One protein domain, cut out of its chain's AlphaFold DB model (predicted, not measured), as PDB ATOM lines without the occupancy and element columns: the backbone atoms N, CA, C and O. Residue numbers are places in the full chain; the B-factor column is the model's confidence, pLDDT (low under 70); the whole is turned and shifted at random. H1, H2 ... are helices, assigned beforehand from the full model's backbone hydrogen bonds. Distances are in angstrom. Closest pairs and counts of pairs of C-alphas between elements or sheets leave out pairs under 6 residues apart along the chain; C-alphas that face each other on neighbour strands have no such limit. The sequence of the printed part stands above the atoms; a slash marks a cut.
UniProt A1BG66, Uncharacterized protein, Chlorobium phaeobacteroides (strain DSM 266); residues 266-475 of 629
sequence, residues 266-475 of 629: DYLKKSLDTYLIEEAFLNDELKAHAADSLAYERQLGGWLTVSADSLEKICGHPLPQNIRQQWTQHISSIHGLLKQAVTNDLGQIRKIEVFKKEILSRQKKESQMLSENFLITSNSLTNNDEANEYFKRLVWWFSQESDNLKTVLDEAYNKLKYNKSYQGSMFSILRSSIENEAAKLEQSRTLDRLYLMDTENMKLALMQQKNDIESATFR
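This is residues 266 to 475 of the 629 residues of an uncharacterized protein of Chlorobium phaeobacteroides (strain DSM 266) (UniProt A1BG66). The domain is a long, thin rod built on a hairpin of two long helices, H4 and H5, side by side. H1, H2 and H3 follow one another along one side of the hairpin, and after H5 the printed part folds back to place the short H6 and H7 along the opposite side. H2, H4, H5 and H6 form an up-and-down bundle, each running against the one before it, though H2 and H6 cover only part of the rod's length. The printed part has 210 residues with seven named helices, H1 to H7 in that order, and no named strand; the class is all helix. It is extended, with a radius of gyration of the C-alphas of 27.0 A and spans of 94 by 24 by 19 A.

H1, residues 266 to 273, touches H4, residues 321 to 380, through residues 364 to 371 of H4 alone; the closest C-alphas, of Lys 269 and Ser 371, are 5.6 A apart. H2, residues 283 to 304, touches residues 331 to 349 of H4 alone, at a shallow tilt of 7 degrees, opposite ways; the closest C-alphas are those of Ser 293 and Val 342, 6.1 A. H3, residues 308 to 315, touches H5, residues 384 to 443, at a steep tilt of 60 degrees, through residues 438 to 442 of H5 alone, with the C-alphas of Cys 315 and Glu 442 closest at 4.8 A. H4 is the hub, touching five helices. H4 and H5 form a helical hairpin at a shallow tilt of 4 degrees, opposite ways; their closest C-alphas, of Ser 378 and Ala 387, are 5.5 A apart. H6, residues 455 to 464, touches residues 333 to 341 of H4 alone, with the C-alphas of Leu 337 and Lys 459 closest at 6.8 A. H7, residues 468 to 474, touches residues 408 to 416 of H5 alone, with the C-alphas of Ala 412 and Ile 469 closest at 5.8 A. H2 and H6 are apart. In the seven helices every O i to N i+4 pair is within hydrogen-bond range.

H1 begins at C-alpha 266, (14.825, -58.239, 66.296). H2 is 31.5 A long from first to last C-alpha. H4 is 86.8 A long and ends at C-alpha 380, (25.595, -67.624, 76.092). H5 is 87.8 A long. H7 ends at C-alpha 474, (39.490, -54.200, 44.966).

The two C-alphas farthest apart, of Thr 382 and Arg 445, are 94.4 A apart. The printed part has no cut. The link from H5 to H6, 11 residues, is long. The mean pLDDT of the printed part is 85.7; 15 residues are under 70, among them residues 304 to 309 and 445 to 448.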
ATOM      1  N   ASP A 266      15.691 -59.049  67.158       94.12
ATOM      2  CA  ASP A 266      14.825 -58.239  66.296       94.12
ATOM      3  C   ASP A 266      15.129 -56.742  66.428       94.12
ATOM      4  O   ASP A 266      15.138 -56.001  65.441       94.12
ATOM      5  N   TYR A 267      15.434 -56.286  67.646       95.00
ATOM      6  CA  TYR A 267      15.838 -54.902  67.886       95.00
ATOM      7  C   TYR A 267      17.218 -54.609  67.281       95.00
ATOM      8  O   TYR A 267      17.427 -53.529  66.720       95.00
ATOM      9  N   LEU A 268      18.149 -55.571  67.344       95.50
ATOM     10  CA  LEU A 268      19.440 -55.463  66.662       95.50
ATOM     11  C   LEU A 268      19.248 -55.392  65.157       95.50
ATOM     12  O   LEU A 268      19.730 -54.444  64.549       95.50
ATOM     13  N   LYS A 269      18.488 -56.319  64.573       96.44
ATOM     14  CA  LYS A 269      18.193 -56.325  63.140       96.44
ATOM     15  C   LYS A 269      17.604 -54.993  62.679       96.44
ATOM     16  O   LYS A 269      18.132 -54.386  61.759       96.44
ATOM     17  N   LYS A 270      16.602 -54.468  63.391       96.62
ATOM     18  CA  LYS A 270      16.021 -53.146  63.101       96.62
ATOM     19  C   LYS A 270      17.056 -52.013  63.165       96.62
ATOM     20  O   LYS A 270      17.006 -51.083  62.362       96.62
ATOM     21  N   SER A 271      17.986 -52.082  64.118       95.50
ATOM     22  CA  SER A 271      19.060 -51.092  64.257       95.50
ATOM     23  C   SER A 271      20.073 -51.193  63.115       95.50
ATOM     24  O   SER A 271      20.462 -50.168  62.571       95.50
ATOM     25  N   LEU A 272      20.461 -52.408  62.711       96.00
ATOM     26  CA  LEU A 272      21.360 -52.649  61.575       96.00
ATOM     27  C   LEU A 272      20.711 -52.231  60.249       96.00
ATOM     28  O   LEU A 272      21.355 -51.579  59.433       96.00
ATOM     29  N   ASP A 273      19.417 -52.513  60.078       95.75
ATOM     30  CA  ASP A 273      18.651 -52.157  58.881       95.75
ATOM     31  C   ASP A 273      18.573 -50.633  58.661       95.75
ATOM     32  O   ASP A 273      18.416 -50.186  57.529       95.75
ATOM     33  N   THR A 274      18.763 -49.826  59.716       96.50
ATOM     34  CA  THR A 274      18.851 -48.353  59.623       96.50
ATOM     35  C   THR A 274      20.133 -47.879  58.921       96.50
ATOM     36  O   THR A 274      20.174 -46.765  58.410       96.50
ATOM     37  N   TYR A 275      21.175 -48.715  58.879       95.00
ATOM     38  CA  TYR A 275      22.463 -48.409  58.244       95.00
ATOM     39  C   TYR A 275      22.647 -49.102  56.891       95.00
ATOM     40  O   TYR A 275      23.723 -48.995  56.302       95.00
ATOM     41  N   LEU A 276      21.642 -49.830  56.390       94.44
ATOM     42  CA  LEU A 276      21.703 -50.387  55.040       94.44
ATOM     43  C   LEU A 276      21.768 -49.250  54.023       94.44
ATOM     44  O   LEU A 276      21.023 -48.274  54.118       94.44
ATOM     45  N   ILE A 277      22.645 -49.393  53.030       91.38
ATOM     46  CA  ILE A 277      22.687 -48.449  51.916       91.38
ATOM     47  C   ILE A 277      21.323 -48.490  51.221       91.38
ATOM     48  O   ILE A 277      20.802 -49.556  50.892       91.38
ATOM     49  N   GLU A 278      20.726 -47.321  51.010       92.31
ATOM     50  CA  GLU A 278      19.433 -47.234  50.342       92.31
ATOM     51  C   GLU A 278      19.538 -47.768  48.910       92.31
ATOM     52  O   GLU A 278      20.475 -47.453  48.170       92.31
ATOM     53  N   GLU A 279      18.536 -48.526  48.462       87.56
ATOM     54  CA  GLU A 279      18.493 -49.016  47.080       87.56
ATOM     55  C   GLU A 279      18.511 -47.860  46.063       87.56
ATOM     56  O   GLU A 279      18.990 -48.029  44.941       87.56
ATOM     57  N   ALA A 280      18.065 -46.665  46.463       86.12
ATOM     58  CA  ALA A 280      18.099 -45.445  45.663       86.12
ATOM     59  C   ALA A 280      19.500 -44.818  45.514       86.12
ATOM     60  O   ALA A 280      19.723 -44.089  44.551       86.12
ATOM     61  N   PHE A 281      20.461 -45.129  46.390       91.38
ATOM     62  CA  PHE A 281      21.775 -44.478  46.429       91.38
ATOM     63  C   PHE A 281      22.505 -44.539  45.074       91.38
ATOM     64  O   PHE A 281      22.745 -45.631  44.562       91.38
ATOM     65  N   LEU A 282      22.858 -43.395  44.479       89.25
ATOM     66  CA  LEU A 282      23.494 -43.261  43.153       89.25
ATOM     67  C   LEU A 282      22.640 -43.649  41.927       89.25
ATOM     68  O   LEU A 282      23.145 -43.611  40.804       89.25
ATOM     69  N   ASN A 283      21.369 -44.050  42.075       92.38
ATOM     70  CA  ASN A 283      20.567 -44.463  40.911       92.38
ATOM     71  C   ASN A 283      20.330 -43.310  39.934       92.38
ATOM     72  O   ASN A 283      20.412 -43.507  38.721       92.38
ATOM     73  N   ASP A 284      20.015 -42.126  40.448       93.25
ATOM     74  CA  ASP A 284      19.693 -40.974  39.609       93.25
ATOM     75  C   ASP A 284      20.965 -40.392  38.989       93.25
ATOM     76  O   ASP A 284      20.982 -40.042  37.809       93.25
ATOM     77  N   GLU A 285      22.069 -40.406  39.731       94.31
ATOM     78  CA  GLU A 285      23.393 -39.986  39.293       94.31
ATOM     79  C   GLU A 285      23.952 -40.870  38.173       94.31
ATOM     80  O   GLU A 285      24.521 -40.355  37.207       94.31
ATOM     81  N   LEU A 286      23.785 -42.193  38.274       92.88
ATOM     82  CA  LEU A 286      24.195 -43.138  37.232       92.88
ATOM     83  C   LEU A 286      23.305 -43.023  35.989       92.88
ATOM     84  O   LEU A 286      23.824 -43.013  34.872       92.88
ATOM     85  N   LYS A 287      21.985 -42.863  36.162       93.38
ATOM     86  CA  LYS A 287      21.052 -42.626  35.046       93.38
ATOM     87  C   LYS A 287      21.358 -41.323  34.317       93.38
ATOM     88  O   LYS A 287      21.392 -41.320  33.087       93.38
ATOM     89  N   ALA A 288      21.607 -40.240  35.052       93.25
ATOM     90  CA  ALA A 288      22.004 -38.958  34.481       93.25
ATOM     91  C   ALA A 288      23.331 -39.087  33.722       93.25
ATOM     92  O   ALA A 288      23.443 -38.632  32.586       93.25
ATOM     93  N   HIS A 289      24.315 -39.787  34.297       91.81
ATOM     94  CA  HIS A 289      25.592 -40.021  33.628       91.81
ATOM     95  C   HIS A 289      25.428 -40.818  32.325       91.81
ATOM     96  O   HIS A 289      25.986 -40.423  31.305       91.81
ATOM     97  N   ALA A 290      24.628 -41.889  32.332       91.88
ATOM     98  CA  ALA A 290      24.349 -42.694  31.145       91.88
ATOM     99  C   ALA A 290      23.606 -41.897  30.058       91.88
ATOM    100  O   ALA A 290      23.954 -41.984  28.879       91.88
ATOM    101  N   ALA A 291      22.602 -41.106  30.451       92.56
ATOM    102  CA  ALA A 291      21.859 -40.241  29.538       92.56
ATOM    103  C   ALA A 291      22.781 -39.212  28.871       92.56
ATOM    104  O   ALA A 291      22.711 -39.020  27.657       92.56
ATOM    105  N   ASP A 292      23.691 -38.620  29.642       90.12
ATOM    106  CA  ASP A 292      24.668 -37.673  29.128       90.12
ATOM    107  C   ASP A 292      25.673 -38.335  28.177       90.12
ATOM    108  O   ASP A 292      25.931 -37.777  27.117       90.12
ATOM    109  N   SER A 293      26.212 -39.521  28.494       87.50
ATOM    110  CA  SER A 293      27.131 -40.240  27.590       87.50
ATOM    111  C   SER A 293      26.461 -40.585  26.250       87.50
ATOM    112  O   SER A 293      27.085 -40.472  25.195       87.50
ATOM    113  N   LEU A 294      25.167 -40.929  26.259       89.25
ATOM    114  CA  LEU A 294      24.383 -41.159  25.037       89.25
ATOM    115  C   LEU A 294      24.073 -39.861  24.278       89.25
ATOM    116  O   LEU A 294      24.117 -39.832  23.047       89.25
ATOM    117  N   ALA A 295      23.740 -38.778  24.986       88.94
ATOM    118  CA  ALA A 295      23.545 -37.466  24.371       88.94
ATOM    119  C   ALA A 295      24.837 -36.988  23.694       88.94
ATOM    120  O   ALA A 295      24.800 -36.444  22.589       88.94
ATOM    121  N   TYR A 296      25.970 -37.270  24.331       83.06
ATOM    122  CA  TYR A 296      27.300 -36.970  23.841       83.06
ATOM    123  C   TYR A 296      27.626 -37.711  22.535       83.06
ATOM    124  O   TYR A 296      28.039 -37.087  21.556       83.06
ATOM    125  N   GLU A 297      27.337 -39.017  22.471       85.00
ATOM    126  CA  GLU A 297      27.459 -39.819  21.244       85.00
ATOM    127  C   GLU A 297      26.634 -39.228  20.091       85.00
ATOM    128  O   GLU A 297      27.124 -39.115  18.967       85.00
ATOM    129  N   ARG A 298      25.393 -38.799  20.363       85.88
ATOM    130  CA  ARG A 298      24.499 -38.222  19.342       85.88
ATOM    131  C   ARG A 298      24.992 -36.877  18.822       85.88
ATOM    132  O   ARG A 298      24.983 -36.662  17.611       85.88
ATOM    133  N   GLN A 299      25.410 -35.978  19.716       85.00
ATOM    134  CA  GLN A 299      25.934 -34.663  19.330       85.00
ATOM    135  C   GLN A 299      27.167 -34.808  18.437       85.00
ATOM    136  O   GLN A 299      27.276 -34.140  17.409       85.00
ATOM    137  N   LEU A 300      28.063 -35.731  18.787       73.94
ATOM    138  CA  LEU A 300      29.262 -35.988  18.000       73.94
ATOM    139  C   LEU A 300      28.990 -36.760  16.719       73.94
ATOM    140  O   LEU A 300      29.621 -36.464  15.713       73.94
ATOM    141  N   GLY A 301      28.036 -37.691  16.717       77.25
ATOM    142  CA  GLY A 301      27.556 -38.322  15.491       77.25
ATOM    143  C   GLY A 301      27.097 -37.273  14.479       77.25
ATOM    144  O   GLY A 301      27.544 -37.303  13.338       77.25
ATOM    145  N   GLY A 302      26.309 -36.286  14.921       81.19
ATOM    146  CA  GLY A 302      25.864 -35.172  14.076       81.19
ATOM    147  C   GLY A 302      26.997 -34.270  13.570       81.19
ATOM    148  O   GLY A 302      26.929 -33.746  12.459       81.19
ATOM    149  N   TRP A 303      28.069 -34.107  14.346       71.75
ATOM    150  CA  TRP A 303      29.226 -33.313  13.927       71.75
ATOM    151  C   TRP A 303      30.184 -34.089  13.010       71.75
ATOM    152  O   TRP A 303      30.689 -33.548  12.036       71.75
ATOM    153  N   LEU A 304      30.386 -35.384  13.252       69.19
ATOM    154  CA  LEU A 304      31.215 -36.254  12.409       69.19
ATOM    155  C   LEU A 304      30.533 -36.598  11.078       69.19
ATOM    156  O   LEU A 304      31.209 -37.001  10.134       69.19
ATOM    157  N   THR A 305      29.215 -36.397  10.967       65.50
ATOM    158  CA  THR A 305      28.497 -36.434   9.683       65.50
ATOM    159  C   THR A 305      28.753 -35.220   8.788       65.50
ATOM    160  O   THR A 305      28.179 -35.162   7.701       65.50
ATOM    161  N   VAL A 306      29.625 -34.276   9.179       64.81
ATOM    162  CA  VAL A 306      30.238 -33.316   8.245       64.81
ATOM    163  C   VAL A 306      31.033 -34.130   7.220       64.81
ATOM    164  O   VAL A 306      32.196 -34.482   7.415       64.81
ATOM    165  N   SER A 307      30.348 -34.511   6.140       63.84
ATOM    166  CA  SER A 307      30.911 -35.303   5.056       63.84
ATOM    167  C   SER A 307      32.043 -34.533   4.378       63.84
ATOM    168  O   SER A 307      32.137 -33.308   4.496       63.84
ATOM    169  N   ALA A 308      32.873 -35.233   3.604       63.50
ATOM    170  CA  ALA A 308      33.815 -34.581   2.696       63.50
ATOM    171  C   ALA A 308      33.140 -33.469   1.865       63.50
ATOM    172  O   ALA A 308      33.737 -32.422   1.642       63.50
ATOM    173  N   ASP A 309      31.867 -33.646   1.500       67.81
ATOM    174  CA  ASP A 309      31.091 -32.657   0.744       67.81
ATOM    175  C   ASP A 309      30.768 -31.397   1.563       67.81
ATOM    176  O   ASP A 309      30.638 -30.304   1.016       67.81
ATOM    177  N   SER A 310      30.634 -31.527   2.883       73.56
ATOM    178  CA  SER A 310      30.435 -30.384   3.779       73.56
ATOM    179  C   SER A 310      31.721 -29.570   3.922       73.56
ATOM    180  O   SER A 310      31.665 -28.345   3.935       73.56
ATOM    181  N   LEU A 311      32.879 -30.233   3.939       71.50
ATOM    182  CA  LEU A 311      34.177 -29.561   3.862       71.50
ATOM    183  C   LEU A 311      34.420 -28.906   2.511       71.50
ATOM    184  O   LEU A 311      34.905 -27.787   2.471       71.50
ATOM    185  N   GLU A 312      34.038 -29.544   1.409       72.94
ATOM    186  CA  GLU A 312      34.143 -28.927   0.083       72.94
ATOM    187  C   GLU A 312      33.246 -27.697  -0.057       72.94
ATOM    188  O   GLU A 312      33.640 -26.717  -0.688       72.94
ATOM    189  N   LYS A 313      32.070 -27.706   0.585       78.88
ATOM    190  CA  LYS A 313      31.229 -26.508   0.702       78.88
ATOM    191  C   LYS A 313      31.899 -25.395   1.504       78.88
ATOM    192  O   LYS A 313      31.731 -24.239   1.134       78.88
ATOM    193  N   ILE A 314      32.631 -25.728   2.567       74.12
ATOM    194  CA  ILE A 314      33.367 -24.749   3.384       74.12
ATOM    195  C   ILE A 314      34.573 -24.201   2.608       74.12
ATOM    196  O   ILE A 314      34.758 -22.994   2.544       74.12
ATOM    197  N   CYS A 315      35.348 -25.062   1.946       71.69
ATOM    198  CA  CYS A 315      36.528 -24.653   1.182       71.69
ATOM    199  C   CYS A 315      36.189 -23.926  -0.135       71.69
ATOM    200  O   CYS A 315      37.057 -23.300  -0.738       71.69
ATOM    201  N   GLY A 316      34.951 -24.035  -0.634       80.75
ATOM    202  CA  GLY A 316      34.516 -23.402  -1.886       80.75
ATOM    203  C   GLY A 316      35.122 -24.012  -3.159       80.75
ATOM    204  O   GLY A 316      34.941 -23.469  -4.250       80.75
ATOM    205  N   HIS A 317      35.835 -25.135  -3.046       79.62
ATOM    206  CA  HIS A 317      36.417 -25.888  -4.157       79.62
ATOM    207  C   HIS A 317      36.536 -27.382  -3.800       79.62
ATOM    208  O   HIS A 317      36.625 -27.727  -2.618       79.62
ATOM    209  N   PRO A 318      36.564 -28.293  -4.796       83.50
ATOM    210  CA  PRO A 318      36.771 -29.717  -4.542       83.50
ATOM    211  C   PRO A 318      38.137 -29.965  -3.887       83.50
ATOM    212  O   PRO A 318      39.135 -29.326  -4.238       83.50
ATOM    213  N   LEU A 319      38.182 -30.889  -2.927       82.38
ATOM    214  CA  LEU A 319      39.417 -31.280  -2.251       82.38
ATOM    215  C   LEU A 319      40.183 -32.315  -3.095       82.38
ATOM    216  O   LEU A 319      39.561 -33.186  -3.709       82.38
ATOM    217  N   PRO A 320      41.530 -32.291  -3.096       87.06
ATOM    218  CA  PRO A 320      42.335 -33.373  -3.654       87.06
ATOM    219  C   PRO A 320      41.928 -34.747  -3.093       87.06
ATOM    220  O   PRO A 320      41.682 -34.897  -1.893       87.06
ATOM    221  N   GLN A 321      41.868 -35.774  -3.951       86.25
ATOM    222  CA  GLN A 321      41.362 -37.105  -3.583       86.25
ATOM    223  C   GLN A 321      42.131 -37.741  -2.410       86.25
ATOM    224  O   GLN A 321      41.525 -38.398  -1.565       86.25
ATOM    225  N   ASN A 322      43.444 -37.517  -2.328       84.94
ATOM    226  CA  ASN A 322      44.287 -37.972  -1.219       84.94
ATOM    227  C   ASN A 322      43.886 -37.323   0.118       84.94
ATOM    228  O   ASN A 322      43.783 -38.027   1.119       84.94
ATOM    229  N   ILE A 323      43.597 -36.017   0.138       83.00
ATOM    230  CA  ILE A 323      43.133 -35.302   1.340       83.00
ATOM    231  C   ILE A 323      41.738 -35.788   1.730       83.00
ATOM    232  O   ILE A 323      41.486 -36.063   2.900       83.00
ATOM    233  N   ARG A 324      40.851 -35.982   0.749       83.75
ATOM    234  CA  ARG A 324      39.500 -36.520   0.967       83.75
ATOM    235  C   ARG A 324      39.539 -37.904   1.628       83.75
ATOM    236  O   ARG A 324      38.794 -38.164   2.573       83.75
ATOM    237  N   GLN A 325      40.425 -38.783   1.154       86.81
ATOM    238  CA  GLN A 325      40.632 -40.116   1.727       86.81
ATOM    239  C   GLN A 325      41.242 -40.052   3.133       86.81
ATOM    240  O   GLN A 325      40.713 -40.701   4.034       86.81
ATOM    241  N   GLN A 326      42.286 -39.244   3.344       84.75
ATOM    242  CA  GLN A 326      42.906 -39.059   4.665       84.75
ATOM    243  C   GLN A 326      41.910 -38.505   5.687       84.75
ATOM    244  O   GLN A 326      41.821 -39.027   6.797       84.75
ATOM    245  N   TRP A 327      41.115 -37.506   5.298       83.19
ATOM    246  CA  TRP A 327      40.056 -36.945   6.130       83.19
ATOM    247  C   TRP A 327      39.025 -38.002   6.517       83.19
ATOM    248  O   TRP A 327      38.748 -38.207   7.695       83.19
ATOM    249  N   THR A 328      38.495 -38.723   5.525       84.62
ATOM    250  CA  THR A 328      37.480 -39.764   5.746       84.62
ATOM    251  C   THR A 328      38.013 -40.866   6.662       84.62
ATOM    252  O   THR A 328      37.323 -41.282   7.592       84.62
ATOM    253  N   GLN A 329      39.257 -41.305   6.447       87.50
ATOM    254  CA  GLN A 329      39.908 -42.305   7.289       87.50
ATOM    255  C   GLN A 329      40.094 -41.794   8.723       87.50
ATOM    256  O   GLN A 329      39.797 -42.517   9.671       87.50
ATOM    257  N   HIS A 330      40.540 -40.551   8.898       84.06
ATOM    258  CA  HIS A 330      40.779 -39.985  10.221       84.06
ATOM    259  C   HIS A 330      39.480 -39.747  11.002       84.06
ATOM    260  O   HIS A 330      39.385 -40.136  12.165       84.06
ATOM    261  N   ILE A 331      38.446 -39.199  10.357       83.50
ATOM    262  CA  ILE A 331      37.109 -39.041  10.947       83.50
ATOM    263  C   ILE A 331      36.503 -40.397  11.309       83.50
ATOM    264  O   ILE A 331      35.949 -40.544  12.397       83.50
ATOM    265  N   SER A 332      36.658 -41.412  10.453       86.81
ATOM    266  CA  SER A 332      36.218 -42.773  10.767       86.81
ATOM    267  C   SER A 332      36.953 -43.346  11.983       86.81
ATOM    268  O   SER A 332      36.322 -43.986  12.826       86.81
ATOM    269  N   SER A 333      38.264 -43.114  12.107       87.94
ATOM    270  CA  SER A 333      39.053 -43.537  13.273       87.94
ATOM    271  C   SER A 333      38.602 -42.832  14.552       87.94
ATOM    272  O   SER A 333      38.369 -43.495  15.563       87.94
ATOM    273  N   ILE A 334      38.397 -41.512  14.504       84.75
ATOM    274  CA  ILE A 334      37.853 -40.725  15.621       84.75
ATOM    275  C   ILE A 334      36.476 -41.249  16.031       84.75
ATOM    276  O   ILE A 334      36.231 -41.473  17.214       84.75
ATOM    277  N   HIS A 335      35.584 -41.478  15.063       85.88
ATOM    278  CA  HIS A 335      34.245 -42.003  15.318       85.88
ATOM    279  C   HIS A 335      34.296 -43.381  15.994       85.88
ATOM    280  O   HIS A 335      33.559 -43.638  16.947       85.88
ATOM    281  N   GLY A 336      35.206 -44.253  15.546       88.50
ATOM    282  CA  GLY A 336      35.449 -45.555  16.165       88.50
ATOM    283  C   GLY A 336      35.915 -45.443  17.619       88.50
ATOM    284  O   GLY A 336      35.340 -46.093  18.494       88.50
ATOM    285  N   LEU A 337      36.902 -44.581  17.893       87.31
ATOM    286  CA  LEU A 337      37.403 -44.324  19.250       87.31
ATOM    287  C   LEU A 337      36.314 -43.747  20.163       87.31
ATOM    288  O   LEU A 337      36.218 -44.122  21.329       87.31
ATOM    289  N   LEU A 338      35.458 -42.886  19.620       84.31
ATOM    290  CA  LEU A 338      34.325 -42.292  20.322       84.31
ATOM    291  C   LEU A 338      33.282 -43.310  20.740       84.31
ATOM    292  O   LEU A 338      32.909 -43.394  21.910       84.31
ATOM    293  N   LYS A 339      32.840 -44.120  19.781       88.81
ATOM    294  CA  LYS A 339      31.890 -45.196  20.039       88.81
ATOM    295  C   LYS A 339      32.451 -46.179  21.063       88.81
ATOM    296  O   LYS A 339      31.723 -46.643  21.941       88.81
ATOM    297  N   GLN A 340      33.752 -46.467  20.988       89.69
ATOM    298  CA  GLN A 340      34.441 -47.291  21.973       89.69
ATOM    299  C   GLN A 340      34.465 -46.631  23.361       89.69
ATOM    300  O   GLN A 340      34.190 -47.318  24.340       89.69
ATOM    301  N   ALA A 341      34.739 -45.327  23.459       87.44
ATOM    302  CA  ALA A 341      34.721 -44.585  24.722       87.44
ATOM    303  C   ALA A 341      33.330 -44.605  25.381       87.44
ATOM    304  O   ALA A 341      33.214 -44.984  26.542       87.44
ATOM    305  N   VAL A 342      32.267 -44.331  24.617       88.75
ATOM    306  CA  VAL A 342      30.876 -44.389  25.111       88.75
ATOM    307  C   VAL A 342      30.500 -45.809  25.540       88.75
ATOM    308  O   VAL A 342      29.922 -46.013  26.607       88.75
ATOM    309  N   THR A 343      30.875 -46.818  24.746       90.75
ATOM    310  CA  THR A 343      30.647 -48.229  25.098       90.75
ATOM    311  C   THR A 343      31.383 -48.606  26.385       90.75
ATOM    312  O   THR A 343      30.834 -49.324  27.223       90.75
ATOM    313  N   ASN A 344      32.610 -48.110  26.569       89.12
ATOM    314  CA  ASN A 344      33.384 -48.320  27.786       89.12
ATOM    315  C   ASN A 344      32.706 -47.658  28.989       89.12
ATOM    316  O   ASN A 344      32.542 -48.329  30.003       89.12
ATOM    317  N   ASP A 345      32.261 -46.407  28.876       89.00
ATOM    318  CA  ASP A 345      31.564 -45.690  29.950       89.00
ATOM    319  C   ASP A 345      30.280 -46.414  30.377       89.00
ATOM    320  O   ASP A 345      30.092 -46.690  31.561       89.00
ATOM    321  N   LEU A 346      29.435 -46.820  29.422       91.38
ATOM    322  CA  LEU A 346      28.236 -47.621  29.706       91.38
ATOM    323  C   LEU A 346      28.592 -48.969  30.354       91.38
ATOM    324  O   LEU A 346      27.903 -49.436  31.265       91.38
ATOM    325  N   GLY A 347      29.692 -49.586  29.919       91.50
ATOM    326  CA  GLY A 347      30.241 -50.787  30.539       91.50
ATOM    327  C   GLY A 347      30.663 -50.562  31.994       91.50
ATOM    328  O   GLY A 347      30.386 -51.406  32.844       91.50
ATOM    329  N   GLN A 348      31.289 -49.423  32.300       90.75
ATOM    330  CA  GLN A 348      31.698 -49.054  33.657       90.75
ATOM    331  C   GLN A 348      30.496 -48.722  34.549       90.75
ATOM    332  O   GLN A 348      30.452 -49.180  35.687       90.75
ATOM    333  N   ILE A 349      29.477 -48.026  34.029       92.25
ATOM    334  CA  ILE A 349      28.204 -47.798  34.736       92.25
ATOM    335  C   ILE A 349      27.579 -49.136  35.132       92.25
ATOM    336  O   ILE A 349      27.276 -49.354  36.302       92.25
ATOM    337  N   ARG A 350      27.474 -50.079  34.186       92.94
ATOM    338  CA  ARG A 350      26.939 -51.418  34.461       92.94
ATOM    339  C   ARG A 350      27.765 -52.169  35.509       92.94
ATOM    340  O   ARG A 350      27.190 -52.869  36.340       92.94
ATOM    341  N   LYS A 351      29.097 -52.038  35.494       91.44
ATOM    342  CA  LYS A 351      29.967 -52.617  36.533       91.44
ATOM    343  C   LYS A 351      29.670 -52.016  37.910       91.44
ATOM    344  O   LYS A 351      29.521 -52.778  38.860       91.44
ATOM    345  N   ILE A 352      29.525 -50.694  38.011       91.56
ATOM    346  CA  ILE A 352      29.174 -50.009  39.267       91.56
ATOM    347  C   ILE A 352      27.785 -50.447  39.754       91.56
ATOM    348  O   ILE A 352      27.622 -50.730  40.936       91.56
ATOM    349  N   GLU A 353      26.796 -50.591  38.867       92.81
ATOM    350  CA  GLU A 353      25.462 -51.095  39.229       92.81
ATOM    351  C   GLU A 353      25.492 -52.538  39.754       92.81
ATOM    352  O   GLU A 353      24.818 -52.859  40.735       92.81
ATOM    353  N   VAL A 354      26.262 -53.422  39.107       93.25
ATOM    354  CA  VAL A 354      26.449 -54.809  39.563       93.25
ATOM    355  C   VAL A 354      27.129 -54.825  40.929       93.25
ATOM    356  O   VAL A 354      26.639 -55.490  41.840       93.25
ATOM    357  N   PHE A 355      28.198 -54.045  41.093       91.00
ATOM    358  CA  PHE A 355      28.930 -53.935  42.349       91.00
ATOM    359  C   PHE A 355      28.054 -53.379  43.481       91.00
ATOM    360  O   PHE A 355      28.017 -53.939  44.572       91.00
ATOM    361  N   LYS A 356      27.247 -52.347  43.208       94.12
ATOM    362  CA  LYS A 356      26.244 -51.827  44.146       94.12
ATOM    363  C   LYS A 356      25.257 -52.918  44.577       94.12
ATOM    364  O   LYS A 356      24.997 -53.065  45.767       94.12
ATOM    365  N   LYS A 357      24.704 -53.696  43.637       94.38
ATOM    366  CA  LYS A 357      23.783 -54.806  43.959       94.38
ATOM    367  C   LYS A 357      24.450 -55.879  44.818       94.38
ATOM    368  O   LYS A 357      23.814 -56.409  45.728       94.38
ATOM    369  N   GLU A 358      25.714 -56.188  44.545       93.00
ATOM    370  CA  GLU A 358      26.508 -57.120  45.346       93.00
ATOM    371  C   GLU A 358      26.705 -56.605  46.776       93.00
ATOM    372  O   GLU A 358      26.443 -57.349  47.722       93.00
ATOM    373  N   ILE A 359      27.057 -55.324  46.944       92.38
ATOM    374  CA  ILE A 359      27.174 -54.667  48.255       92.38
ATOM    375  C   ILE A 359      25.852 -54.738  49.025       92.38
ATOM    376  O   ILE A 359      25.845 -55.180  50.171       92.38
ATOM    377  N   LEU A 360      24.731 -54.364  48.404       94.00
ATOM    378  CA  LEU A 360      23.411 -54.390  49.048       94.00
ATOM    379  C   LEU A 360      23.019 -55.806  49.497       94.00
ATOM    380  O   LEU A 360      22.549 -56.012  50.617       94.00
ATOM    381  N   SER A 361      23.249 -56.798  48.632       95.12
ATOM    382  CA  SER A 361      23.010 -58.211  48.945       95.12
ATOM    383  C   SER A 361      23.884 -58.684  50.112       95.12
ATOM    384  O   SER A 361      23.396 -59.328  51.046       95.12
ATOM    385  N   ARG A 362      25.170 -58.314  50.094       93.31
ATOM    386  CA  ARG A 362      26.134 -58.641  51.145       93.31
ATOM    387  C   ARG A 362      25.751 -58.011  52.482       93.31
ATOM    388  O   ARG A 362      25.665 -58.747  53.459       93.31
ATOM    389  N   GLN A 363      25.449 -56.714  52.525       95.31
ATOM    390  CA  GLN A 363      25.036 -56.021  53.750       95.31
ATOM    391  C   GLN A 363      23.768 -56.632  54.355       95.31
ATOM    392  O   GLN A 363      23.698 -56.837  55.564       95.31
ATOM    393  N   LYS A 364      22.778 -56.986  53.525       95.94
ATOM    394  CA  LYS A 364      21.555 -57.651  53.996       95.94
ATOM    395  C   LYS A 364      21.852 -59.021  54.611       95.94
ATOM    396  O   LYS A 364      21.320 -59.350  55.671       95.94
ATOM    397  N   LYS A 365      22.719 -59.811  53.966       96.06
ATOM    398  CA  LYS A 365      23.167 -61.110  54.485       96.06
ATOM    399  C   LYS A 365      23.964 -60.955  55.783       96.06
ATOM    400  O   LYS A 365      23.762 -61.736  56.708       96.06
ATOM    401  N   GLU A 366      24.843 -59.960  55.861       94.88
ATOM    402  CA  GLU A 366      25.627 -59.655  57.060       94.88
ATOM    403  C   GLU A 366      24.730 -59.185  58.210       94.88
ATOM    404  O   GLU A 366      24.842 -59.742  59.295       94.88
ATOM    405  N   SER A 367      23.781 -58.269  57.979       96.19
ATOM    406  CA  SER A 367      22.781 -57.843  58.975       96.19
ATOM    407  C   SER A 367      22.023 -59.044  59.557       96.19
ATOM    408  O   SER A 367      21.956 -59.221  60.777       96.19
ATOM    409  N   GLN A 368      21.538 -59.943  58.691       96.19
ATOM    410  CA  GLN A 368      20.854 -61.162  59.120       96.19
ATOM    411  C   GLN A 368      21.777 -62.079  59.938       96.19
ATOM    412  O   GLN A 368      21.434 -62.445  61.063       96.19
ATOM    413  N   MET A 369      22.962 -62.401  59.417       95.50
ATOM    414  CA  MET A 369      23.941 -63.252  60.099       95.50
ATOM    415  C   MET A 369      24.354 -62.671  61.459       95.50
ATOM    416  O   MET A 369      24.501 -63.413  62.426       95.50
ATOM    417  N   LEU A 370      24.524 -61.351  61.559       96.06
ATOM    418  CA  LEU A 370      24.829 -60.669  62.812       96.06
ATOM    419  C   LEU A 370      23.693 -60.803  63.822       96.06
ATOM    420  O   LEU A 370      23.966 -61.078  64.987       96.06
ATOM    421  N   SER A 371      22.441 -60.641  63.390       95.94
ATOM    422  CA  SER A 371      21.280 -60.798  64.271       95.94
ATOM    423  C   SER A 371      21.134 -62.231  64.801       95.94
ATOM    424  O   SER A 371      20.921 -62.425  65.999       95.94
ATOM    425  N   GLU A 372      21.352 -63.237  63.949       94.88
ATOM    426  CA  GLU A 372      21.314 -64.659  64.318       94.88
ATOM    427  C   GLU A 372      22.475 -65.027  65.257       94.88
ATOM    428  O   GLU A 372      22.270 -65.626  66.316       94.88
ATOM    429  N   ASN A 373      23.697 -64.599  64.925       94.12
ATOM    430  CA  ASN A 373      24.869 -64.811  65.774       94.12
ATOM    431  C   ASN A 373      24.730 -64.096  67.117       94.12
ATOM    432  O   ASN A 373      25.171 -64.622  68.140       94.12
ATOM    433  N   PHE A 374      24.123 -62.910  67.132       95.19
ATOM    434  CA  PHE A 374      23.844 -62.187  68.359       95.19
ATOM    435  C   PHE A 374      22.864 -62.954  69.238       95.19
ATOM    436  O   PHE A 374      23.171 -63.100  70.409       95.19
ATOM    437  N   LEU A 375      21.780 -63.518  68.693       93.50
ATOM    438  CA  LEU A 375      20.834 -64.340  69.458       93.50
ATOM    439  C   LEU A 375      21.524 -65.540  70.128       93.50
ATOM    440  O   LEU A 375      21.329 -65.806  71.316       93.50
ATOM    441  N   ILE A 376      22.369 -66.256  69.379       93.00
ATOM    442  CA  ILE A 376      23.135 -67.396  69.905       93.00
ATOM    443  C   ILE A 376      24.102 -66.923  70.996       93.00
ATOM    444  O   ILE A 376      24.191 -67.518  72.073       93.00
ATOM    445  N   THR A 377      24.816 -65.828  70.732       91.56
ATOM    446  CA  THR A 377      25.838 -65.304  71.637       91.56
ATOM    447  C   THR A 377      25.216 -64.716  72.897       91.56
ATOM    448  O   THR A 377      25.687 -65.025  73.985       91.56
ATOM    449  N   SER A 378      24.148 -63.926  72.799       89.62
ATOM    450  CA  SER A 378      23.479 -63.286  73.935       89.62
ATOM    451  C   SER A 378      22.914 -64.315  74.906       89.62
ATOM    452  O   SER A 378      23.019 -64.117  76.109       89.62
ATOM    453  N   ASN A 379      22.418 -65.450  74.402       87.50
ATOM    454  CA  ASN A 379      21.989 -66.573  75.241       87.50
ATOM    455  C   ASN A 379      23.158 -67.237  75.989       87.50
ATOM    456  O   ASN A 379      22.965 -67.850  77.037       87.50
ATOM    457  N   SER A 380      24.376 -67.132  75.449       85.00
ATOM    458  CA  SER A 380      25.595 -67.624  76.092       85.00
ATOM    459  C   SER A 380      26.232 -66.606  77.038       85.00
ATOM    460  O   SER A 380      26.991 -67.015  77.919       85.00
ATOM    461  N   LEU A 381      25.949 -65.309  76.875       85.00
ATOM    462  CA  LEU A 381      26.537 -64.250  77.691       85.00
ATOM    463  C   LEU A 381      25.989 -64.307  79.109       85.00
ATOM    464  O   LEU A 381      24.835 -64.656  79.348       85.00
ATOM    465  N   THR A 382      26.862 -64.013  80.067       71.00
ATOM    466  CA  THR A 382      26.494 -64.093  81.476       71.00
ATOM    467  C   THR A 382      25.644 -62.908  81.878       71.00
ATOM    468  O   THR A 382      24.664 -63.102  82.589       71.00
ATOM    469  N   ASN A 383      26.003 -61.715  81.402       81.75
ATOM    470  CA  ASN A 383      25.401 -60.464  81.830       81.75
ATOM    471  C   ASN A 383      24.724 -59.720  80.677       81.75
ATOM    472  O   ASN A 383      25.240 -59.631  79.563       81.75
ATOM    473  N   ASN A 384      23.585 -59.106  80.986       85.88
ATOM    474  CA  ASN A 384      22.933 -58.135  80.121       85.88
ATOM    475  C   ASN A 384      23.864 -57.000  79.710       85.88
ATOM    476  O   ASN A 384      23.764 -56.525  78.588       85.88
ATOM    477  N   ASP A 385      24.768 -56.562  80.581       85.19
ATOM    478  CA  ASP A 385      25.718 -55.502  80.259       85.19
ATOM    479  C   ASP A 385      26.716 -55.930  79.180       85.19
ATOM    480  O   ASP A 385      26.974 -55.150  78.266       85.19
ATOM    481  N   GLU A 386      27.203 -57.179  79.207       87.31
ATOM    482  CA  GLU A 386      28.017 -57.742  78.115       87.31
ATOM    483  C   GLU A 386      27.229 -57.759  76.810       87.31
ATOM    484  O   GLU A 386      27.735 -57.343  75.771       87.31
ATOM    485  N   ALA A 387      25.982 -58.228  76.856       90.56
ATOM    486  CA  ALA A 387      25.147 -58.319  75.668       90.56
ATOM    487  C   ALA A 387      24.765 -56.923  75.135       90.56
ATOM    488  O   ALA A 387      24.764 -56.709  73.924       90.56
ATOM    489  N   ASN A 388      24.549 -55.941  76.016       90.88
ATOM    490  CA  ASN A 388      24.324 -54.533  75.677       90.88
ATOM    491  C   ASN A 388      25.572 -53.906  75.047       90.88
ATOM    492  O   ASN A 388      25.480 -53.152  74.077       90.88
ATOM    493  N   GLU A 389      26.748 -54.176  75.609       90.62
ATOM    494  CA  GLU A 389      28.011 -53.689  75.071       90.62
ATOM    495  C   GLU A 389      28.308 -54.339  73.718       90.62
ATOM    496  O   GLU A 389      28.694 -53.648  72.775       90.62
ATOM    497  N   TYR A 390      28.066 -55.643  73.585       93.56
ATOM    498  CA  TYR A 390      28.244 -56.363  72.331       93.56
ATOM    499  C   TYR A 390      27.309 -55.830  71.250       93.56
ATOM    500  O   TYR A 390      27.764 -55.520  70.153       93.56
ATOM    501  N   PHE A 391      26.034 -55.620  71.591       95.12
ATOM    502  CA  PHE A 391      25.054 -54.959  70.734       95.12
ATOM    503  C   PHE A 391      25.583 -53.615  70.220       95.12
ATOM    504  O   PHE A 391      25.623 -53.382  69.014       95.12
ATOM    505  N   LYS A 392      26.056 -52.741  71.122       94.44
ATOM    506  CA  LYS A 392      26.594 -51.422  70.753       94.44
ATOM    507  C   LYS A 392      27.807 -51.541  69.830       94.44
ATOM    508  O   LYS A 392      27.896 -50.795  68.860       94.44
ATOM    509  N   ARG A 393      28.718 -52.480  70.110       94.62
ATOM    510  CA  ARG A 393      29.904 -52.743  69.278       94.62
ATOM    511  C   ARG A 393      29.520 -53.228  67.881       94.62
ATOM    512  O   ARG A 393      30.127 -52.772  66.920       94.62
ATOM    513  N   LEU A 394      28.521 -54.106  67.761       96.31
ATOM    514  CA  LEU A 394      28.023 -54.597  66.473       96.31
ATOM    515  C   LEU A 394      27.368 -53.487  65.650       96.31
ATOM    516  O   LEU A 394      27.688 -53.349  64.474       96.31
ATOM    517  N   VAL A 395      26.505 -52.675  66.267       96.50
ATOM    518  CA  VAL A 395      25.861 -51.535  65.594       96.50
ATOM    519  C   VAL A 395      26.904 -50.521  65.129       96.50
ATOM    520  O   VAL A 395      26.886 -50.106  63.973       96.50
ATOM    521  N   TRP A 396      27.850 -50.164  66.002       95.94
ATOM    522  CA  TRP A 396      28.941 -49.263  65.643       95.94
ATOM    523  C   TRP A 396      29.785 -49.828  64.495       95.94
ATOM    524  O   TRP A 396      29.982 -49.143  63.495       95.94
ATOM    525  N   TRP A 397      30.217 -51.089  64.584       96.31
ATOM    526  CA  TRP A 397      30.997 -51.738  63.528       96.31
ATOM    527  C   TRP A 397      30.259 -51.738  62.186       96.31
ATOM    528  O   TRP A 397      30.830 -51.336  61.179       96.31
ATOM    529  N   PHE A 398      28.980 -52.124  62.183       96.69
ATOM    530  CA  PHE A 398      28.177 -52.188  60.963       96.69
ATOM    531  C   PHE A 398      27.968 -50.800  60.347       96.69
ATOM    532  O   PHE A 398      28.012 -50.663  59.128       96.69
ATOM    533  N   SER A 399      27.813 -49.759  61.175       96.31
ATOM    534  CA  SER A 399      27.752 -48.376  60.686       96.31
ATOM    535  C   SER A 399      29.047 -47.960  59.980       96.31
ATOM    536  O   SER A 399      28.992 -47.434  58.875       96.31
ATOM    537  N   GLN A 400      30.213 -48.281  60.557       94.44
ATOM    538  CA  GLN A 400      31.514 -47.960  59.962       94.44
ATOM    539  C   GLN A 400      31.772 -48.744  58.672       94.44
ATOM    540  O   GLN A 400      32.281 -48.190  57.702       94.44
ATOM    541  N   GLU A 401      31.403 -50.025  58.638       94.38
ATOM    542  CA  GLU A 401      31.510 -50.837  57.423       94.38
ATOM    543  C   GLU A 401      30.588 -50.293  56.318       94.38
ATOM    544  O   GLU A 401      30.993 -50.212  55.159       94.38
ATOM    545  N   SER A 402      29.376 -49.848  56.666       94.56
ATOM    546  CA  SER A 402      28.458 -49.224  55.706       94.56
ATOM    547  C   SER A 402      28.993 -47.901  55.153       94.56
ATOM    548  O   SER A 402      28.986 -47.698  53.937       94.56
ATOM    549  N   ASP A 403      29.545 -47.038  56.009       93.56
ATOM    550  CA  ASP A 403      30.176 -45.778  55.595       93.56
ATOM    551  C   ASP A 403      31.399 -46.018  54.688       93.56
ATOM    552  O   ASP A 403      31.590 -45.318  53.686       93.56
ATOM    553  N   ASN A 404      32.201 -47.048  54.979       91.81
ATOM    554  CA  ASN A 404      33.314 -47.460  54.122       91.81
ATOM    555  C   ASN A 404      32.827 -47.926  52.746       91.81
ATOM    556  O   ASN A 404      33.350 -47.483  51.723       91.81
ATOM    557  N   LEU A 405      31.804 -48.783  52.701       92.62
ATOM    558  CA  LEU A 405      31.214 -49.266  51.449       92.62
ATOM    559  C   LEU A 405      30.625 -48.119  50.618       92.62
ATOM    560  O   LEU A 405      30.815 -48.079  49.399       92.62
ATOM    561  N   LYS A 406      29.976 -47.152  51.275       93.69
ATOM    562  CA  LYS A 406      29.477 -45.927  50.642       93.69
ATOM    563  C   LYS A 406      30.616 -45.102  50.040       93.69
ATOM    564  O   LYS A 406      30.537 -44.718  48.879       93.69
ATOM    565  N   THR A 407      31.705 -44.922  50.786       91.69
ATOM    566  CA  THR A 407      32.902 -44.204  50.322       91.69
ATOM    567  C   THR A 407      33.528 -44.874  49.096       91.69
ATOM    568  O   THR A 407      33.914 -44.188  48.152       91.69
ATOM    569  N   VAL A 408      33.588 -46.211  49.060       90.56
ATOM    570  CA  VAL A 408      34.097 -46.960  47.895       90.56
ATOM    571  C   VAL A 408      33.199 -46.760  46.667       90.56
ATOM    572  O   VAL A 408      33.707 -46.573  45.558       90.56
ATOM    573  N   LEU A 409      31.873 -46.768  46.843       93.06
ATOM    574  CA  LEU A 409      30.925 -46.477  45.762       93.06
ATOM    575  C   LEU A 409      31.054 -45.031  45.258       93.06
ATOM    576  O   LEU A 409      31.089 -44.815  44.045       93.06
ATOM    577  N   ASP A 410      31.192 -44.065  46.165       92.62
ATOM    578  CA  ASP A 410      31.417 -42.659  45.825       92.62
ATOM    579  C   ASP A 410      32.750 -42.458  45.093       92.62
ATOM    580  O   ASP A 410      32.810 -41.718  44.112       92.62
ATOM    581  N   GLU A 411      33.829 -43.136  45.499       90.38
ATOM    582  CA  GLU A 411      35.115 -43.088  44.792       90.38
ATOM    583  C   GLU A 411      34.987 -43.656  43.370       90.38
ATOM    584  O   GLU A 411      35.463 -43.042  42.410       90.38
ATOM    585  N   ALA A 412      34.304 -44.794  43.211       90.44
ATOM    586  CA  ALA A 412      34.053 -45.392  41.901       90.44
ATOM    587  C   ALA A 412      33.234 -44.454  40.996       90.44
ATOM    588  O   ALA A 412      33.582 -44.257  39.826       90.44
ATOM    589  N   TYR A 413      32.191 -43.817  41.539       93.44
ATOM    590  CA  TYR A 413      31.388 -42.833  40.816       93.44
ATOM    591  C   TYR A 413      32.180 -41.561  40.475       93.44
ATOM    592  O   TYR A 413      32.111 -41.065  39.351       93.44
ATOM    593  N   ASN A 414      32.991 -41.044  41.399       91.75
ATOM    594  CA  ASN A 414      33.826 -39.868  41.157       91.75
ATOM    595  C   ASN A 414      34.885 -40.127  40.080       91.75
ATOM    596  O   ASN A 414      35.121 -39.255  39.243       91.75
ATOM    597  N   LYS A 415      35.465 -41.335  40.030       90.12
ATOM    598  CA  LYS A 415      36.341 -41.755  38.924       90.12
ATOM    599  C   LYS A 415      35.595 -41.768  37.595       90.12
ATOM    600  O   LYS A 415      36.106 -41.233  36.617       90.12
ATOM    601  N   LEU A 416      34.369 -42.293  37.559       91.38
ATOM    602  CA  LEU A 416      33.512 -42.238  36.371       91.38
ATOM    603  C   LEU A 416      33.211 -40.782  35.945       91.38
ATOM    604  O   LEU A 416      33.293 -40.442  34.765       91.38
ATOM    605  N   LYS A 417      32.926 -39.887  36.894       92.38
ATOM    606  CA  LYS A 417      32.704 -38.457  36.625       92.38
ATOM    607  C   LYS A 417      33.954 -37.764  36.076       92.38
ATOM    608  O   LYS A 417      33.856 -37.014  35.103       92.38
ATOM    609  N   TYR A 418      35.116 -38.020  36.674       89.06
ATOM    610  CA  TYR A 418      36.405 -37.496  36.220       89.06
ATOM    611  C   TYR A 418      36.712 -37.944  34.789       89.06
ATOM    612  O   TYR A 418      37.017 -37.125  33.927       89.06
ATOM    613  N   ASN A 419      36.523 -39.233  34.528       86.19
ATOM    614  CA  ASN A 419      36.654 -39.866  33.226       86.19
ATOM    615  C   ASN A 419      35.829 -39.170  32.138       86.19
ATOM    616  O   ASN A 419      36.366 -38.784  31.101       86.19
ATOM    617  N   LYS A 420      34.548 -38.915  32.407       88.19
ATOM    618  CA  LYS A 420      33.682 -38.159  31.497       88.19
ATOM    619  C   LYS A 420      34.163 -36.721  31.283       88.19
ATOM    620  O   LYS A 420      34.142 -36.227  30.159       88.19
ATOM    621  N   SER A 421      34.604 -36.035  32.339       89.31
ATOM    622  CA  SER A 421      35.153 -34.674  32.224       89.31
ATOM    623  C   SER A 421      36.417 -34.640  31.357       89.31
ATOM    624  O   SER A 421      36.598 -33.732  30.542       89.31
ATOM    625  N   TYR A 422      37.285 -35.639  31.518       85.81
ATOM    626  CA  TYR A 422      38.498 -35.799  30.726       85.81
ATOM    627  C   TYR A 422      38.172 -36.062  29.255       85.81
ATOM    628  O   TYR A 422      38.695 -35.376  28.379       85.81
ATOM    629  N   GLN A 423      37.238 -36.977  28.988       84.25
ATOM    630  CA  GLN A 423      36.712 -37.224  27.650       84.25
ATOM    631  C   GLN A 423      36.171 -35.936  27.020       84.25
ATOM    632  O   GLN A 423      36.640 -35.537  25.958       84.25
ATOM    633  N   GLY A 424      35.272 -35.217  27.702       86.50
ATOM    634  CA  GLY A 424      34.735 -33.942  27.214       86.50
ATOM    635  C   GLY A 424      35.824 -32.916  26.871       86.50
ATOM    636  O   GLY A 424      35.737 -32.245  25.842       86.50
ATOM    637  N   SER A 425      36.887 -32.850  27.678       86.81
ATOM    638  CA  SER A 425      38.047 -31.986  27.423       86.81
ATOM    639  C   SER A 425      38.821 -32.430  26.178       86.81
ATOM    640  O   SER A 425      39.054 -31.617  25.284       86.81
ATOM    641  N   MET A 426      39.146 -33.722  26.067       81.56
ATOM    642  CA  MET A 426      39.814 -34.300  24.895       81.56
ATOM    643  C   MET A 426      39.043 -34.027  23.605       81.56
ATOM    644  O   MET A 426      39.625 -33.662  22.586       81.56
ATOM    645  N   PHE A 427      37.721 -34.127  23.654       80.69
ATOM    646  CA  PHE A 427      36.882 -33.832  22.504       80.69
ATOM    647  C   PHE A 427      36.782 -32.348  22.184       80.69
ATOM    648  O   PHE A 427      36.751 -31.996  21.010       80.69
ATOM    649  N   SER A 428      36.766 -31.465  23.184       85.06
ATOM    650  CA  SER A 428      36.824 -30.021  22.933       85.06
ATOM    651  C   SER A 428      38.122 -29.625  22.215       85.06
ATOM    652  O   SER A 428      38.092 -28.819  21.282       85.06
ATOM    653  N   ILE A 429      39.242 -30.266  22.574       84.12
ATOM    654  CA  ILE A 429      40.543 -30.092  21.917       84.12
ATOM    655  C   ILE A 429      40.487 -30.640  20.493       84.12
ATOM    656  O   ILE A 429      40.880 -29.948  19.558       84.12
ATOM    657  N   LEU A 430      39.953 -31.852  20.312       81.81
ATOM    658  CA  LEU A 430      39.826 -32.480  18.999       81.81
ATOM    659  C   LEU A 430      38.960 -31.649  18.049       81.81
ATOM    660  O   LEU A 430      39.341 -31.408  16.905       81.81
ATOM    661  N   ARG A 431      37.817 -31.167  18.544       83.00
ATOM    662  CA  ARG A 431      36.916 -30.277  17.815       83.00
ATOM    663  C   ARG A 431      37.630 -28.997  17.398       83.00
ATOM    664  O   ARG A 431      37.612 -28.664  16.220       83.00
ATOM    665  N   SER A 432      38.306 -28.334  18.336       84.50
ATOM    666  CA  SER A 432      39.062 -27.108  18.054       84.50
ATOM    667  C   SER A 432      40.188 -27.359  17.045       84.50
ATOM    668  O   SER A 432      40.421 -26.541  16.163       84.50
ATOM    669  N   SER A 433      40.874 -28.505  17.133       83.31
ATOM    670  CA  SER A 433      41.916 -28.896  16.178       83.31
ATOM    671  C   SER A 433      41.350 -29.068  14.771       83.31
ATOM    672  O   SER A 433      41.957 -28.604  13.813       83.31
ATOM    673  N   ILE A 434      40.190 -29.707  14.643       79.38
ATOM    674  CA  ILE A 434      39.511 -29.896  13.360       79.38
ATOM    675  C   ILE A 434      39.008 -28.565  12.796       79.38
ATOM    676  O   ILE A 434      39.232 -28.296  11.621       79.38
ATOM    677  N   GLU A 435      38.370 -27.724  13.613       82.44
ATOM    678  CA  GLU A 435      37.890 -26.400  13.193       82.44
ATOM    679  C   GLU A 435      39.061 -25.512  12.729       82.44
ATOM    680  O   GLU A 435      38.970 -24.866  11.685       82.44
ATOM    681  N   ASN A 436      40.197 -25.552  13.433       84.31
ATOM    682  CA  ASN A 436      41.408 -24.825  13.048       84.31
ATOM    683  C   ASN A 436      42.027 -25.343  11.742       84.31
ATOM    684  O   ASN A 436      42.438 -24.541  10.906       84.31
ATOM    685  N   GLU A 437      42.117 -26.662  11.549       81.19
ATOM    686  CA  GLU A 437      42.640 -27.231  10.297       81.19
ATOM    687  C   GLU A 437      41.695 -26.965   9.116       81.19
ATOM    688  O   GLU A 437      42.161 -26.644   8.024       81.19
ATOM    689  N   ALA A 438      40.376 -26.995   9.334       76.69
ATOM    690  CA  ALA A 438      39.394 -26.594   8.329       76.69
ATOM    691  C   ALA A 438      39.556 -25.113   7.935       76.69
ATOM    692  O   ALA A 438      39.603 -24.799   6.748       76.69
ATOM    693  N   ALA A 439      39.741 -24.214   8.908       82.56
ATOM    694  CA  ALA A 439      39.991 -22.796   8.644       82.56
ATOM    695  C   ALA A 439      41.322 -22.554   7.903       82.56
ATOM    696  O   ALA A 439      41.406 -21.693   7.027       82.56
ATOM    697  N   LYS A 440      42.375 -23.328   8.207       83.00
ATOM    698  CA  LYS A 440      43.648 -23.269   7.464       83.00
ATOM    699  C   LYS A 440      43.491 -23.737   6.022       83.00
ATOM    700  O   LYS A 440      44.098 -23.135   5.140       83.00
ATOM    701  N   LEU A 441      42.705 -24.788   5.779       76.62
ATOM    702  CA  LEU A 441      42.398 -25.262   4.426       76.62
ATOM    703  C   LEU A 441      41.645 -24.205   3.610       76.62
ATOM    704  O   LEU A 441      41.935 -24.040   2.432       76.62
ATOM    705  N   GLU A 442      40.734 -23.458   4.236       79.06
ATOM    706  CA  GLU A 442      40.025 -22.348   3.584       79.06
ATOM    707  C   GLU A 442      40.984 -21.215   3.165       79.06
ATOM    708  O   GLU A 442      40.846 -20.632   2.090       79.06
ATOM    709  N   GLN A 443      42.003 -20.925   3.984       82.94
ATOM    710  CA  GLN A 443      42.980 -19.859   3.719       82.94
ATOM    711  C   GLN A 443      44.116 -20.283   2.772       82.94
ATOM    712  O   GLN A 443      44.618 -19.473   1.989       82.94
ATOM    713  N   SER A 444      44.545 -21.544   2.841       72.31
ATOM    714  CA  SER A 444      45.678 -22.094   2.098       72.31
ATOM    715  C   SER A 444      45.189 -22.944   0.927       72.31
ATOM    716  O   SER A 444      44.900 -24.130   1.074       72.31
ATOM    717  N   ARG A 445      45.182 -22.372  -0.283       66.00
ATOM    718  CA  ARG A 445      44.880 -23.115  -1.527       66.00
ATOM    719  C   ARG A 445      45.879 -24.244  -1.852       66.00
ATOM    720  O   ARG A 445      45.705 -24.922  -2.859       66.00
ATOM    721  N   THR A 446      46.939 -24.435  -1.058       63.53
ATOM    722  CA  THR A 446      48.074 -25.330  -1.363       63.53
ATOM    723  C   THR A 446      48.535 -26.142  -0.148       63.53
ATOM    724  O   THR A 446      49.731 -26.240   0.130       63.53
ATOM    725  N   LEU A 447      47.609 -26.687   0.637       61.94
ATOM    726  CA  LEU A 447      47.973 -27.503   1.795       61.94
ATOM    727  C   LEU A 447      48.321 -28.941   1.350       61.94
ATOM    728  O   LEU A 447      47.434 -29.733   1.051       61.94
ATOM    729  N   ASP A 448      49.615 -29.278   1.306       66.81
ATOM    730  CA  ASP A 448      50.108 -30.602   0.870       66.81
ATOM    731  C   ASP A 448      49.907 -31.719   1.915       66.81
ATOM    732  O   ASP A 448      49.914 -32.906   1.570       66.81
ATOM    733  N   ARG A 449      49.746 -31.375   3.204       70.94
ATOM    734  CA  ARG A 449      49.547 -32.340   4.301       70.94
ATOM    735  C   ARG A 449      48.680 -31.791   5.420       70.94
ATOM    736  O   ARG A 449      48.926 -30.701   5.923       70.94
ATOM    737  N   LEU A 450      47.738 -32.614   5.862       68.69
ATOM    738  CA  LEU A 450      46.866 -32.331   6.989       68.69
ATOM    739  C   LEU A 450      47.530 -32.802   8.296       68.69
ATOM    740  O   LEU A 450      47.785 -33.995   8.465       68.69
ATOM    741  N   TYR A 451      47.819 -31.882   9.217       70.44
ATOM    742  CA  TYR A 451      48.367 -32.218  10.536       70.44
ATOM    743  C   TYR A 451      47.222 -32.430  11.522       70.44
ATOM    744  O   TYR A 451      46.904 -31.563  12.332       70.44
ATOM    745  N   LEU A 452      46.575 -33.590  11.437       66.19
ATOM    746  CA  LEU A 452      45.576 -33.964  12.430       66.19
ATOM    747  C   LEU A 452      46.250 -34.494  13.698       66.19
ATOM    748  O   LEU A 452      47.315 -35.111  13.648       66.19
ATOM    749  N   MET A 453      45.610 -34.223  14.837       68.31
ATOM    750  CA  MET A 453      46.029 -34.700  16.153       68.31
ATOM    751  C   MET A 453      46.273 -36.215  16.117       68.31
ATOM    752  O   MET A 453      45.491 -36.960  15.528       68.31
ATOM    753  N   ASP A 454      47.358 -36.676  16.738       77.31
ATOM    754  CA  ASP A 454      47.734 -38.089  16.717       77.31
ATOM    755  C   ASP A 454      46.671 -38.960  17.411       77.31
ATOM    756  O   ASP A 454      46.516 -38.950  18.638       77.31
ATOM    757  N   THR A 455      45.935 -39.732  16.608       77.44
ATOM    758  CA  THR A 455      44.896 -40.660  17.065       77.44
ATOM    759  C   THR A 455      45.438 -41.747  17.987       77.44
ATOM    760  O   THR A 455      44.674 -42.271  18.797       77.44
ATOM    761  N   GLU A 456      46.731 -42.082  17.915       78.31
ATOM    762  CA  GLU A 456      47.332 -43.067  18.820       78.31
ATOM    763  C   GLU A 456      47.485 -42.512  20.240       78.31
ATOM    764  O   GLU A 456      47.176 -43.222  21.196       78.31
ATOM    765  N   ASN A 457      47.828 -41.230  20.408       78.00
ATOM    766  CA  ASN A 457      47.864 -40.604  21.736       78.00
ATOM    767  C   ASN A 457      46.469 -40.549  22.372       78.00
ATOM    768  O   ASN A 457      46.308 -40.832  23.561       78.00
ATOM    769  N   MET A 458      45.440 -40.251  21.572       76.44
ATOM    770  CA  MET A 458      44.052 -40.266  22.035       76.44
ATOM    771  C   MET A 458      43.600 -41.678  22.429       76.44
ATOM    772  O   MET A 458      42.976 -41.871  23.472       76.44
ATOM    773  N   LYS A 459      43.953 -42.681  21.627       82.94
ATOM    774  CA  LYS A 459      43.682 -44.089  21.918       82.94
ATOM    775  C   LYS A 459      44.397 -44.558  23.185       82.94
ATOM    776  O   LYS A 459      43.775 -45.237  23.999       82.94
ATOM    777  N   LEU A 460      45.655 -44.168  23.393       81.44
ATOM    778  CA  LEU A 460      46.423 -44.498  24.596       81.44
ATOM    779  C   LEU A 460      45.793 -43.876  25.851       81.44
ATOM    780  O   LEU A 460      45.615 -44.572  26.852       81.44
ATOM    781  N   ALA A 461      45.374 -42.610  25.772       78.56
ATOM    782  CA  ALA A 461      44.664 -41.926  26.850       78.56
ATOM    783  C   ALA A 461      43.329 -42.615  27.198       78.56
ATOM    784  O   ALA A 461      43.039 -42.863  28.369       78.56
ATOM    785  N   LEU A 462      42.549 -43.013  26.184       77.94
ATOM    786  CA  LEU A 462      41.301 -43.765  26.374       77.94
ATOM    787  C   LEU A 462      41.537 -45.181  26.933       77.94
ATOM    788  O   LEU A 462      40.693 -45.703  27.663       77.94
ATOM    789  N   MET A 463      42.670 -45.820  26.616       78.31
ATOM    790  CA  MET A 463      43.026 -47.140  27.150       78.31
ATOM    791  C   MET A 463      43.455 -47.092  28.621       78.31
ATOM    792  O   MET A 463      43.056 -47.972  29.384       78.31
ATOM    793  N   GLN A 464      44.220 -46.077  29.040       78.00
ATOM    794  CA  GLN A 464      44.656 -45.922  30.438       78.00
ATOM    795  C   GLN A 464      43.467 -45.782  31.402       78.00
ATOM    796  O   GLN A 464      43.464 -46.376  32.478       78.00
ATOM    797  N   GLN A 465      42.401 -45.121  30.950       73.00
ATOM    798  CA  GLN A 465      41.161 -44.898  31.695       73.00
ATOM    799  C   GLN A 465      40.459 -46.196  32.167       73.00
ATOM    800  O   GLN A 465      39.700 -46.193  33.140       73.00
ATOM    801  N   LYS A 466      40.686 -47.328  31.483       72.06
ATOM    802  CA  LYS A 466      39.988 -48.597  31.746       72.06
ATOM    803  C   LYS A 466      40.362 -49.234  33.092       72.06
ATOM    804  O   LYS A 466      39.518 -49.913  33.678       72.06
ATOM    805  N   ASN A 467      41.585 -49.015  33.579       72.00
ATOM    806  CA  ASN A 467      42.151 -49.759  34.712       72.00
ATOM    807  C   ASN A 467      41.796 -49.164  36.091       72.00
ATOM    808  O   ASN A 467      41.843 -49.865  37.104       72.00
ATOM    809  N   ASP A 468      41.385 -47.896  36.152       72.88
ATOM    810  CA  ASP A 468      41.289 -47.171  37.427       72.88
ATOM    811  C   ASP A 468      40.040 -47.512  38.253       72.88
ATOM    812  O   ASP A 468      40.090 -47.484  39.487       72.88
ATOM    813  N   ILE A 469      38.927 -47.880  37.609       72.31
ATOM    814  CA  ILE A 469      37.674 -48.226  38.307       72.31
ATOM    815  C   ILE A 469      37.786 -49.599  38.980       72.31
ATOM    816  O   ILE A 469      37.372 -49.754  40.128       72.31
ATOM    817  N   GLU A 470      38.431 -50.565  38.323       75.81
ATOM    818  CA  GLU A 470      38.671 -51.891  38.908       75.81
ATOM    819  C   GLU A 470      39.537 -51.772  40.170       75.81
ATOM    820  O   GLU A 470      39.251 -52.389  41.199       75.81
ATOM    821  N   SER A 471      40.528 -50.876  40.156       76.44
ATOM    822  CA  SER A 471      41.373 -50.629  41.328       76.44
ATOM    823  C   SER A 471      40.614 -50.069  42.542       76.44
ATOM    824  O   SER A 471      40.990 -50.387  43.671       76.44
ATOM    825  N   ALA A 472      39.546 -49.281  42.342       72.38
ATOM    826  CA  ALA A 472      38.691 -48.806  43.439       72.38
ATOM    827  C   ALA A 472      37.901 -49.963  44.064       72.38
ATOM    828  O   ALA A 472      37.841 -50.076  45.286       72.38
ATOM    829  N   THR A 473      37.361 -50.868  43.242       69.44
ATOM    830  CA  THR A 473      36.557 -52.001  43.732       69.44
ATOM    831  C   THR A 473      37.358 -53.022  44.548       69.44
ATOM    832  O   THR A 473      36.818 -53.616  45.477       69.44
ATOM    833  N   PHE A 474      38.657 -53.203  44.272       69.62
ATOM    834  CA  PHE A 474      39.490 -54.200  44.966       69.62
ATOM    835  C   PHE A 474      40.090 -53.735  46.303       69.62
ATOM    836  O   PHE A 474      40.622 -54.561  47.043       69.62
ATOM    837  N   ARG A 475      40.025 -52.442  46.647       71.50
ATOM    838  CA  ARG A 475      40.670 -51.898  47.862       71.50
ATOM    839  C   ARG A 475      39.827 -51.990  49.132       71.50
ATOM    840  O   ARG A 475      40.207 -51.426  50.154       71.50
TER     841      ARG A 475